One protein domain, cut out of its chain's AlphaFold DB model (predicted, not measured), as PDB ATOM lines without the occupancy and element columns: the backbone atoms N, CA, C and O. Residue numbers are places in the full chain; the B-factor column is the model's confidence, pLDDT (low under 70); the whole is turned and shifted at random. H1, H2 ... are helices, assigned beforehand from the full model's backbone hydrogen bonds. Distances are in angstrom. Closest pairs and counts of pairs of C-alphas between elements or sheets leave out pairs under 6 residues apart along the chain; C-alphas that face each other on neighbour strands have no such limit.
ATOM      1  N   GLN A  65      33.557  41.860  14.366       61.12
ATOM      2  CA  GLN A  65      33.774  40.809  15.359       61.12
ATOM      3  C   GLN A  65      32.589  39.831  15.389       61.12
ATOM      4  O   GLN A  65      31.486  40.152  14.951       61.12
ATOM      5  N   VAL A  66      32.790  38.636  15.956       58.62
ATOM      6  CA  VAL A  66      31.734  37.605  16.068       58.62
ATOM      7  C   VAL A  66      30.506  38.118  16.839       58.62
ATOM      8  O   VAL A  66      29.386  37.734  16.524       58.62
ATOM      9  N   GLY A  67      30.705  39.026  17.802       61.62
ATOM     10  CA  GLY A  67      29.627  39.668  18.565       61.62
ATOM     11  C   GLY A  67      28.826  40.739  17.809       61.62
ATOM     12  O   GLY A  67      27.797  41.168  18.320       61.62
ATOM     13  N   ASP A  68      29.261  41.155  16.613       64.06
ATOM     14  CA  ASP A  68      28.504  42.097  15.773       64.06
ATOM     15  C   ASP A  68      27.449  41.390  14.903       64.06
ATOM     16  O   ASP A  68      26.563  42.050  14.360       64.06
ATOM     17  N   VAL A  69      27.543  40.060  14.753       72.19
ATOM     18  CA  VAL A  69      26.579  39.249  13.997       72.19
ATOM     19  C   VAL A  69      25.250  39.235  14.739       72.19
ATOM     20  O   VAL A  69      25.147  38.682  15.836       72.19
ATOM     21  N   ARG A  70      24.207  39.806  14.135       77.62
ATOM     22  CA  ARG A  70      22.874  39.817  14.738       77.62
ATOM     23  C   ARG A  70      22.141  38.516  14.444       77.62
ATOM     24  O   ARG A  70      22.450  37.808  13.486       77.62
ATOM     25  N   PHE A  71      21.115  38.214  15.238       78.19
ATOM     26  CA  PHE A  71      20.274  37.039  15.004       78.19
ATOM     27  C   PHE A  71      19.591  37.092  13.624       78.19
ATOM     28  O   PHE A  71      19.418  36.062  12.973       78.19
ATOM     29  N   GLU A  72      19.252  38.293  13.147       80.62
ATOM     30  CA  GLU A  72      18.662  38.527  11.828       80.62
ATOM     31  C   GLU A  72      19.616  38.202  10.664       80.62
ATOM     32  O   GLU A  72      19.138  37.840   9.588       80.62
ATOM     33  N   ASP A  73      20.936  38.280  10.874       78.00
ATOM     34  CA  ASP A  73      21.966  38.026   9.850       78.00
ATOM     35  C   ASP A  73      22.244  36.521   9.638       78.00
ATOM     36  O   ASP A  73      22.902  36.114   8.675       78.00
ATOM     37  N   LEU A  74      21.738  35.677  10.540       81.62
ATOM     38  CA  LEU A  74      21.882  34.223  10.493       81.62
ATOM     39  C   LEU A  74      20.975  33.586   9.434       81.62
ATOM     40  O   LEU A  74      19.889  34.080   9.125       81.62
ATOM     41  N   LEU A  75      21.366  32.416   8.922       86.00
ATOM     42  CA  LEU A  75      20.518  31.661   7.998       86.00
ATOM     43  C   LEU A  75      19.247  31.163   8.719       86.00
ATOM     44  O   LEU A  75      19.325  30.781   9.886       86.00
ATOM     45  N   PRO A  76      18.090  31.026   8.042       86.00
ATOM     46  CA  PRO A  76      16.859  30.537   8.678       86.00
ATOM     47  C   PRO A  76      16.999  29.173   9.381       86.00
ATOM     48  O   PRO A  76      16.341  28.911  10.385       86.00
ATOM     49  N   ALA A  77      17.885  28.302   8.884       84.00
ATOM     50  CA  ALA A  77      18.203  27.023   9.522       84.00
ATOM     51  C   ALA A  77      19.000  27.183  10.834       84.00
ATOM     52  O   ALA A  77      18.819  26.400  11.763       84.00
ATOM     53  N   GLU A  78      19.855  28.201  10.923       83.69
ATOM     54  CA  GLU A  78      20.640  28.529  12.117       83.69
ATOM     55  C   GLU A  78      19.781  29.237  13.162       83.69
ATOM     56  O   GLU A  78      19.818  28.852  14.323       83.69
ATOM     57  N   GLN A  79      18.929  30.180  12.742       85.62
ATOM     58  CA  GLN A  79      17.926  30.813  13.605       85.62
ATOM     59  C   GLN A  79      17.013  29.771  14.274       85.62
ATOM     60  O   GLN A  79      16.767  29.830  15.477       85.62
ATOM     61  N   ASN A  80      16.543  28.776  13.511       86.19
ATOM     62  CA  ASN A  80      15.758  27.670  14.064       86.19
ATOM     63  C   ASN A  80      16.584  26.799  15.024       86.19
ATOM     64  O   ASN A  80      16.100  26.470  16.103       86.19
ATOM     65  N   ARG A  81      17.841  26.477  14.681       86.56
ATOM     66  CA  ARG A  81      18.726  25.700  15.564       86.56
ATOM     67  C   ARG A  81      19.031  26.432  16.873       86.56
ATOM     68  O   ARG A  81      19.059  25.784  17.911       86.56
ATOM     69  N   ILE A  82      19.212  27.752  16.850       87.12
ATOM     70  CA  ILE A  82      19.365  28.561  18.066       87.12
ATOM     71  C   ILE A  82      18.099  28.482  18.917       87.12
ATOM     72  O   ILE A  82      18.215  28.184  20.094       87.12
ATOM     73  N   ARG A  83      16.901  28.620  18.338       87.19
ATOM     74  CA  ARG A  83      15.639  28.467  19.091       87.19
ATOM     75  C   ARG A  83      15.469  27.075  19.711       87.19
ATOM     76  O   ARG A  83      14.962  26.955  20.823       87.19
ATOM     77  N   ASP A  84      15.912  26.019  19.030       88.25
ATOM     78  CA  ASP A  84      15.937  24.661  19.596       88.25
ATOM     79  C   ASP A  84      16.990  24.498  20.710       88.25
ATOM     80  O   ASP A  84      16.779  23.723  21.644       88.25
ATOM     81  N   LEU A  85      18.117  25.215  20.639       87.94
ATOM     82  CA  LEU A  85      19.143  25.261  21.688       87.94
ATOM     83  C   LEU A  85      18.680  26.095  22.898       87.94
ATOM     84  O   LEU A  85      18.862  25.667  24.035       87.94
ATOM     85  N   GLU A  86      18.011  27.225  22.671       84.88
ATOM     86  CA  GLU A  86      17.343  28.040  23.692       84.88
ATOM     87  C   GLU A  86      16.269  27.229  24.420       84.88
ATOM     88  O   GLU A  86      16.249  27.215  25.648       84.88
ATOM     89  N   ARG A  87      15.431  26.467  23.696       85.50
ATOM     90  CA  ARG A  87      14.444  25.581  24.333       85.50
ATOM     91  C   ARG A  87      15.115  24.528  25.218       85.50
ATOM     92  O   ARG A  87      14.650  24.296  26.329       85.50
ATOM     93  N   GLN A  88      16.227  23.938  24.775       84.44
ATOM     94  CA  GLN A  88      17.002  23.002  25.599       84.44
ATOM     95  C   GLN A  88      17.610  23.671  26.841       84.44
ATOM     96  O   GLN A  88      17.632  23.052  27.902       84.44
ATOM     97  N   LEU A  89      18.060  24.929  26.755       83.38
ATOM     98  CA  LEU A  89      18.487  25.690  27.933       83.38
ATOM     99  C   LEU A  89      17.312  25.918  28.897       83.38
ATOM    100  O   LEU A  89      17.470  25.675  30.090       83.38
ATOM    101  N   THR A  90      16.124  26.277  28.411       82.06
ATOM    102  CA  THR A  90      14.915  26.399  29.249       82.06
ATOM    103  C   THR A  90      14.498  25.060  29.879       82.06
ATOM    104  O   THR A  90      14.087  25.022  31.033       82.06
ATOM    105  N   GLU A  91      14.658  23.930  29.183       82.88
ATOM    106  CA  GLU A  91      14.417  22.584  29.741       82.88
ATOM    107  C   GLU A  91      15.452  22.194  30.834       82.88
ATOM    108  O   GLU A  91      15.138  21.445  31.774       82.88
ATOM    109  N   ILE A  92      16.681  22.722  30.741       79.19
ATOM    110  CA  ILE A  92      17.772  22.525  31.713       79.19
ATOM    111  C   ILE A  92      17.592  23.405  32.959       79.19
ATOM    112  O   ILE A  92      17.562  22.873  34.068       79.19
ATOM    113  N   PHE A  93      17.478  24.723  32.773       75.25
ATOM    114  CA  PHE A  93      17.446  25.729  33.846       75.25
ATOM    115  C   PHE A  93      16.034  25.999  34.397       75.25
ATOM    116  O   PHE A  93      15.893  26.650  35.431       75.25
ATOM    117  N   GLY A  94      14.996  25.479  33.735       68.50
ATOM    118  CA  GLY A  94      13.597  25.799  34.011       68.50
ATOM    119  C   GLY A  94      13.156  27.112  33.358       68.50
ATOM    120  O   GLY A  94      13.969  27.922  32.909       68.50
ATOM    121  N   GLU A  95      11.842  27.344  33.319       65.12
ATOM    122  CA  GLU A  95      11.324  28.684  33.036       65.12
ATOM    123  C   GLU A  95      11.627  29.611  34.227       65.12
ATOM    124  O   GLU A  95      11.474  29.191  35.379       65.12
ATOM    125  N   MET A 207      17.620  23.564  40.019       67.44
ATOM    126  CA  MET A 207      19.085  23.540  39.971       67.44
ATOM    127  C   MET A 207      19.564  22.479  38.959       67.44
ATOM    128  O   MET A 207      19.261  21.295  39.146       67.44
ATOM    129  N   PRO A 208      20.310  22.860  37.904       74.75
ATOM    130  CA  PRO A 208      20.845  21.909  36.936       74.75
ATOM    131  C   PRO A 208      21.814  20.926  37.598       74.75
ATOM    132  O   PRO A 208      22.685  21.312  38.381       74.75
ATOM    133  N   SER A 209      21.716  19.644  37.254       81.44
ATOM    134  CA  SER A 209      22.693  18.648  37.694       81.44
ATOM    135  C   SER A 209      24.052  18.853  37.011       81.44
ATOM    136  O   SER A 209      24.176  19.523  35.984       81.44
ATOM    137  N   ALA A 210      25.095  18.184  37.507       80.94
ATOM    138  CA  ALA A 210      26.405  18.174  36.848       80.94
ATOM    139  C   ALA A 210      26.381  17.582  35.417       80.94
ATOM    140  O   ALA A 210      27.317  17.810  34.649       80.94
ATOM    141  N   SER A 211      25.339  16.823  35.052       81.81
ATOM    142  CA  SER A 211      25.103  16.386  33.669       81.81
ATOM    143  C   SER A 211      24.502  17.517  32.836       81.81
ATOM    144  O   SER A 211      24.995  17.817  31.749       81.81
ATOM    145  N   ASP A 212      23.499  18.200  33.383       82.94
ATOM    146  CA  ASP A 212      22.797  19.292  32.709       82.94
ATOM    147  C   ASP A 212      23.729  20.496  32.482       82.94
ATOM    148  O   ASP A 212      23.723  21.091  31.410       82.94
ATOM    149  N   MET A 213      24.637  20.785  33.423       85.31
ATOM    150  CA  MET A 213      25.686  21.806  33.264       85.31
ATOM    151  C   MET A 213      26.679  21.479  32.135       85.31
ATOM    152  O   MET A 213      27.143  22.383  31.435       85.31
ATOM    153  N   LYS A 214      26.993  20.195  31.902       84.44
ATOM    154  CA  LYS A 214      27.790  19.779  30.732       84.44
ATOM    155  C   LYS A 214      27.007  19.970  29.437       84.44
ATOM    156  O   LYS A 214      27.578  20.457  28.466       84.44
ATOM    157  N   GLN A 215      25.716  19.637  29.431       84.00
ATOM    158  CA  GLN A 215      24.847  19.850  28.274       84.00
ATOM    159  C   GLN A 215      24.698  21.344  27.953       84.00
ATOM    160  O   GLN A 215      24.881  21.730  26.804       84.00
ATOM    161  N   ALA A 216      24.485  22.198  28.958       84.38
ATOM    162  CA  ALA A 216      24.465  23.652  28.803       84.38
ATOM    163  C   ALA A 216      25.797  24.187  28.250       84.38
ATOM    164  O   ALA A 216      25.800  24.990  27.322       84.38
ATOM    165  N   THR A 217      26.935  23.689  28.748       86.56
ATOM    166  CA  THR A 217      28.263  24.055  28.223       86.56
ATOM    167  C   THR A 217      28.411  23.676  26.745       86.56
ATOM    168  O   THR A 217      28.916  24.479  25.961       86.56
ATOM    169  N   GLN A 218      27.938  22.491  26.338       87.88
ATOM    170  CA  GLN A 218      27.927  22.087  24.929       87.88
ATOM    171  C   GLN A 218      27.002  22.979  24.091       87.88
ATOM    172  O   GLN A 218      27.386  23.388  23.001       87.88
ATOM    173  N   ILE A 219      25.825  23.342  24.609       87.25
ATOM    174  CA  ILE A 219      24.905  24.264  23.932       87.25
ATOM    175  C   ILE A 219      25.572  25.629  23.701       87.25
ATOM    176  O   ILE A 219      25.508  26.146  22.590       87.25
ATOM    177  N   PHE A 220      26.276  26.190  24.691       87.75
ATOM    178  CA  PHE A 220      27.021  27.439  24.497       87.75
ATOM    179  C   PHE A 220      28.136  27.310  23.446       87.75
ATOM    180  O   PHE A 220      28.336  28.239  22.666       87.75
ATOM    181  N   GLN A 221      28.829  26.169  23.365       87.75
ATOM    182  CA  GLN A 221      29.816  25.916  22.305       87.75
ATOM    183  C   GLN A 221      29.164  25.821  20.915       87.75
ATOM    184  O   GLN A 221      29.680  26.402  19.962       87.75
ATOM    185  N   ASP A 222      28.016  25.149  20.803       84.56
ATOM    186  CA  ASP A 222      27.227  25.070  19.570       84.56
ATOM    187  C   ASP A 222      26.732  26.461  19.124       84.56
ATOM    188  O   ASP A 222      26.841  26.795  17.944       84.56
ATOM    189  N   LEU A 223      26.251  27.297  20.055       85.94
ATOM    190  CA  LEU A 223      25.862  28.688  19.783       85.94
ATOM    191  C   LEU A 223      27.053  29.509  19.267       85.94
ATOM    192  O   LEU A 223      26.948  30.140  18.215       85.94
ATOM    193  N   VAL A 224      28.201  29.461  19.953       85.19
ATOM    194  CA  VAL A 224      29.433  30.146  19.517       85.19
ATOM    195  C   VAL A 224      29.860  29.679  18.122       85.19
ATOM    196  O   VAL A 224      30.216  30.512  17.293       85.19
ATOM    197  N   GLY A 225      29.764  28.380  17.823       85.81
ATOM    198  CA  GLY A 225      30.066  27.835  16.497       85.81
ATOM    199  C   GLY A 225      29.122  28.326  15.390       85.81
ATOM    200  O   GLY A 225      29.564  28.519  14.257       85.81
ATOM    201  N   ILE A 226      27.845  28.572  15.702       86.19
ATOM    202  CA  ILE A 226      26.880  29.157  14.758       86.19
ATOM    203  C   ILE A 226      27.229  30.626  14.472       86.19
ATOM    204  O   ILE A 226      27.331  31.003  13.304       86.19
ATOM    205  N   TYR A 227      27.472  31.436  15.507       82.50
ATOM    206  CA  TYR A 227      27.828  32.849  15.335       82.50
ATOM    207  C   TYR A 227      29.203  33.036  14.665       82.50
ATOM    208  O   TYR A 227      29.325  33.861  13.764       82.50
ATOM    209  N   ASP A 228      30.218  32.233  15.004       84.56
ATOM    210  CA  ASP A 228      31.529  32.233  14.328       84.56
ATOM    211  C   ASP A 228      31.423  31.765  12.862       84.56
ATOM    212  O   ASP A 228      32.024  32.355  11.961       84.56
ATOM    213  N   GLY A 229      30.596  30.749  12.587       84.62
ATOM    214  CA  GLY A 229      30.302  30.302  11.226       84.62
ATOM    215  C   GLY A 229      29.609  31.376  10.382       84.62
ATOM    216  O   GLY A 229      29.949  31.558   9.210       84.62
ATOM    217  N   ALA A 230      28.676  32.125  10.968       81.75
ATOM    218  CA  ALA A 230      28.032  33.261  10.318       81.75
ATOM    219  C   ALA A 230      29.000  34.430  10.097       81.75
ATOM    220  O   ALA A 230      29.104  34.918   8.969       81.75
ATOM    221  N   PHE A 231      29.781  34.793  11.116       81.31
ATOM    222  CA  PHE A 231      30.833  35.806  11.042       81.31
ATOM    223  C   PHE A 231      31.803  35.538   9.883       81.31
ATOM    224  O   PHE A 231      32.002  36.393   9.020       81.31
ATOM    225  N   LYS A 232      32.335  34.312   9.790       82.25
ATOM    226  CA  LYS A 232      33.242  33.890   8.708       82.25
ATOM    227  C   LYS A 232      32.624  34.041   7.321       82.25
ATOM    228  O   LYS A 232      33.284  34.546   6.412       82.25
ATOM    229  N   ARG A 233      31.343  33.688   7.151       81.81
ATOM    230  CA  ARG A 233      30.627  33.876   5.874       81.81
ATOM    231  C   ARG A 233      30.408  35.349   5.531       81.81
ATOM    232  O   ARG A 233      30.593  35.712   4.372       81.81
ATOM    233  N   MET A 234      30.051  36.188   6.506       73.62
ATOM    234  CA  MET A 234      29.886  37.635   6.301       73.62
ATOM    235  C   MET A 234      31.217  38.293   5.913       73.62
ATOM    236  O   MET A 234      31.272  39.054   4.948       73.62
ATOM    237  N   MET A 235      32.308  37.896   6.574       75.81
ATOM    238  CA  MET A 235      33.674  38.343   6.280       75.81
ATOM    239  C   MET A 235      34.297  37.695   5.030       75.81
ATOM    240  O   MET A 235      35.374  38.107   4.602       75.81
ATOM    241  N   LYS A 236      33.643  36.688   4.428       74.50
ATOM    242  CA  LYS A 236      34.165  35.853   3.324       74.50
ATOM    243  C   LYS A 236      35.527  35.209   3.635       74.50
ATOM    244  O   LYS A 236      36.341  34.998   2.735       74.50
ATOM    245  N   VAL A 237      35.766  34.896   4.906       60.66
ATOM    246  CA  VAL A 237      36.964  34.198   5.383       60.66
ATOM    247  C   VAL A 237      36.660  32.701   5.399       60.66
ATOM    248  O   VAL A 237      35.793  32.260   6.152       60.66
ATOM    249  N   ASN A 238      37.355  31.944   4.544       45.44
ATOM    250  CA  ASN A 238      37.329  30.475   4.520       45.44
ATOM    251  C   ASN A 238      38.282  29.892   5.571       45.44
ATOM    252  O   ASN A 238      39.427  30.394   5.634       45.44
TER     253      ASN A 238
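This is residues 65 to 95 and 207 to 238 of the 238 residues of an uncharacterized protein of Kiloniella spongiae (UniProt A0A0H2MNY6). Two long helices, H2 and the shorter H1, lie side by side and run opposite ways, making a rod; a leading stretch without a named element, residues 65 to 75, comes before H1. The printed part has 63 residues with two named helices, H1 then H2, and no named strand; the class is all helix. It is only just loose, close to compact, with a radius of gyration of the C-alphas of 13.2 A, and spans 41 by 19 by 16 A.

H2, residues 210 to 234, is 36.4 A long, from C-alpha 210 at (26.405, 18.174, 36.848) to C-alpha 234 at (29.886, 37.635, 6.301). H1, residues 76 to 93, is 25.6 A long and begins with C-alpha 76 at (16.859, 30.537, 8.678).

H2 and H1 touch, with the C-alphas of Asp 212 and Ile 92 the closest at 6.1 A. They run opposite ways at a shallow tilt of 20 degrees, centre to centre 10.7 A. Every O i to N i+4 pair is within hydrogen-bond range in H1, and 20 of 21 are in H2.

The C-alphas of Met 207 and Lys 236 are the two farthest apart, at 41.5 A. Residues 96 to 206 are not printed, and C-alphas 95 and 207 are 11.6 A apart across this cut, which lies in the link from H1 to H2. Confidence is low, with pLDDT under 70, at residues 65 to 68, 94 to 95, 207 and 237 to 238.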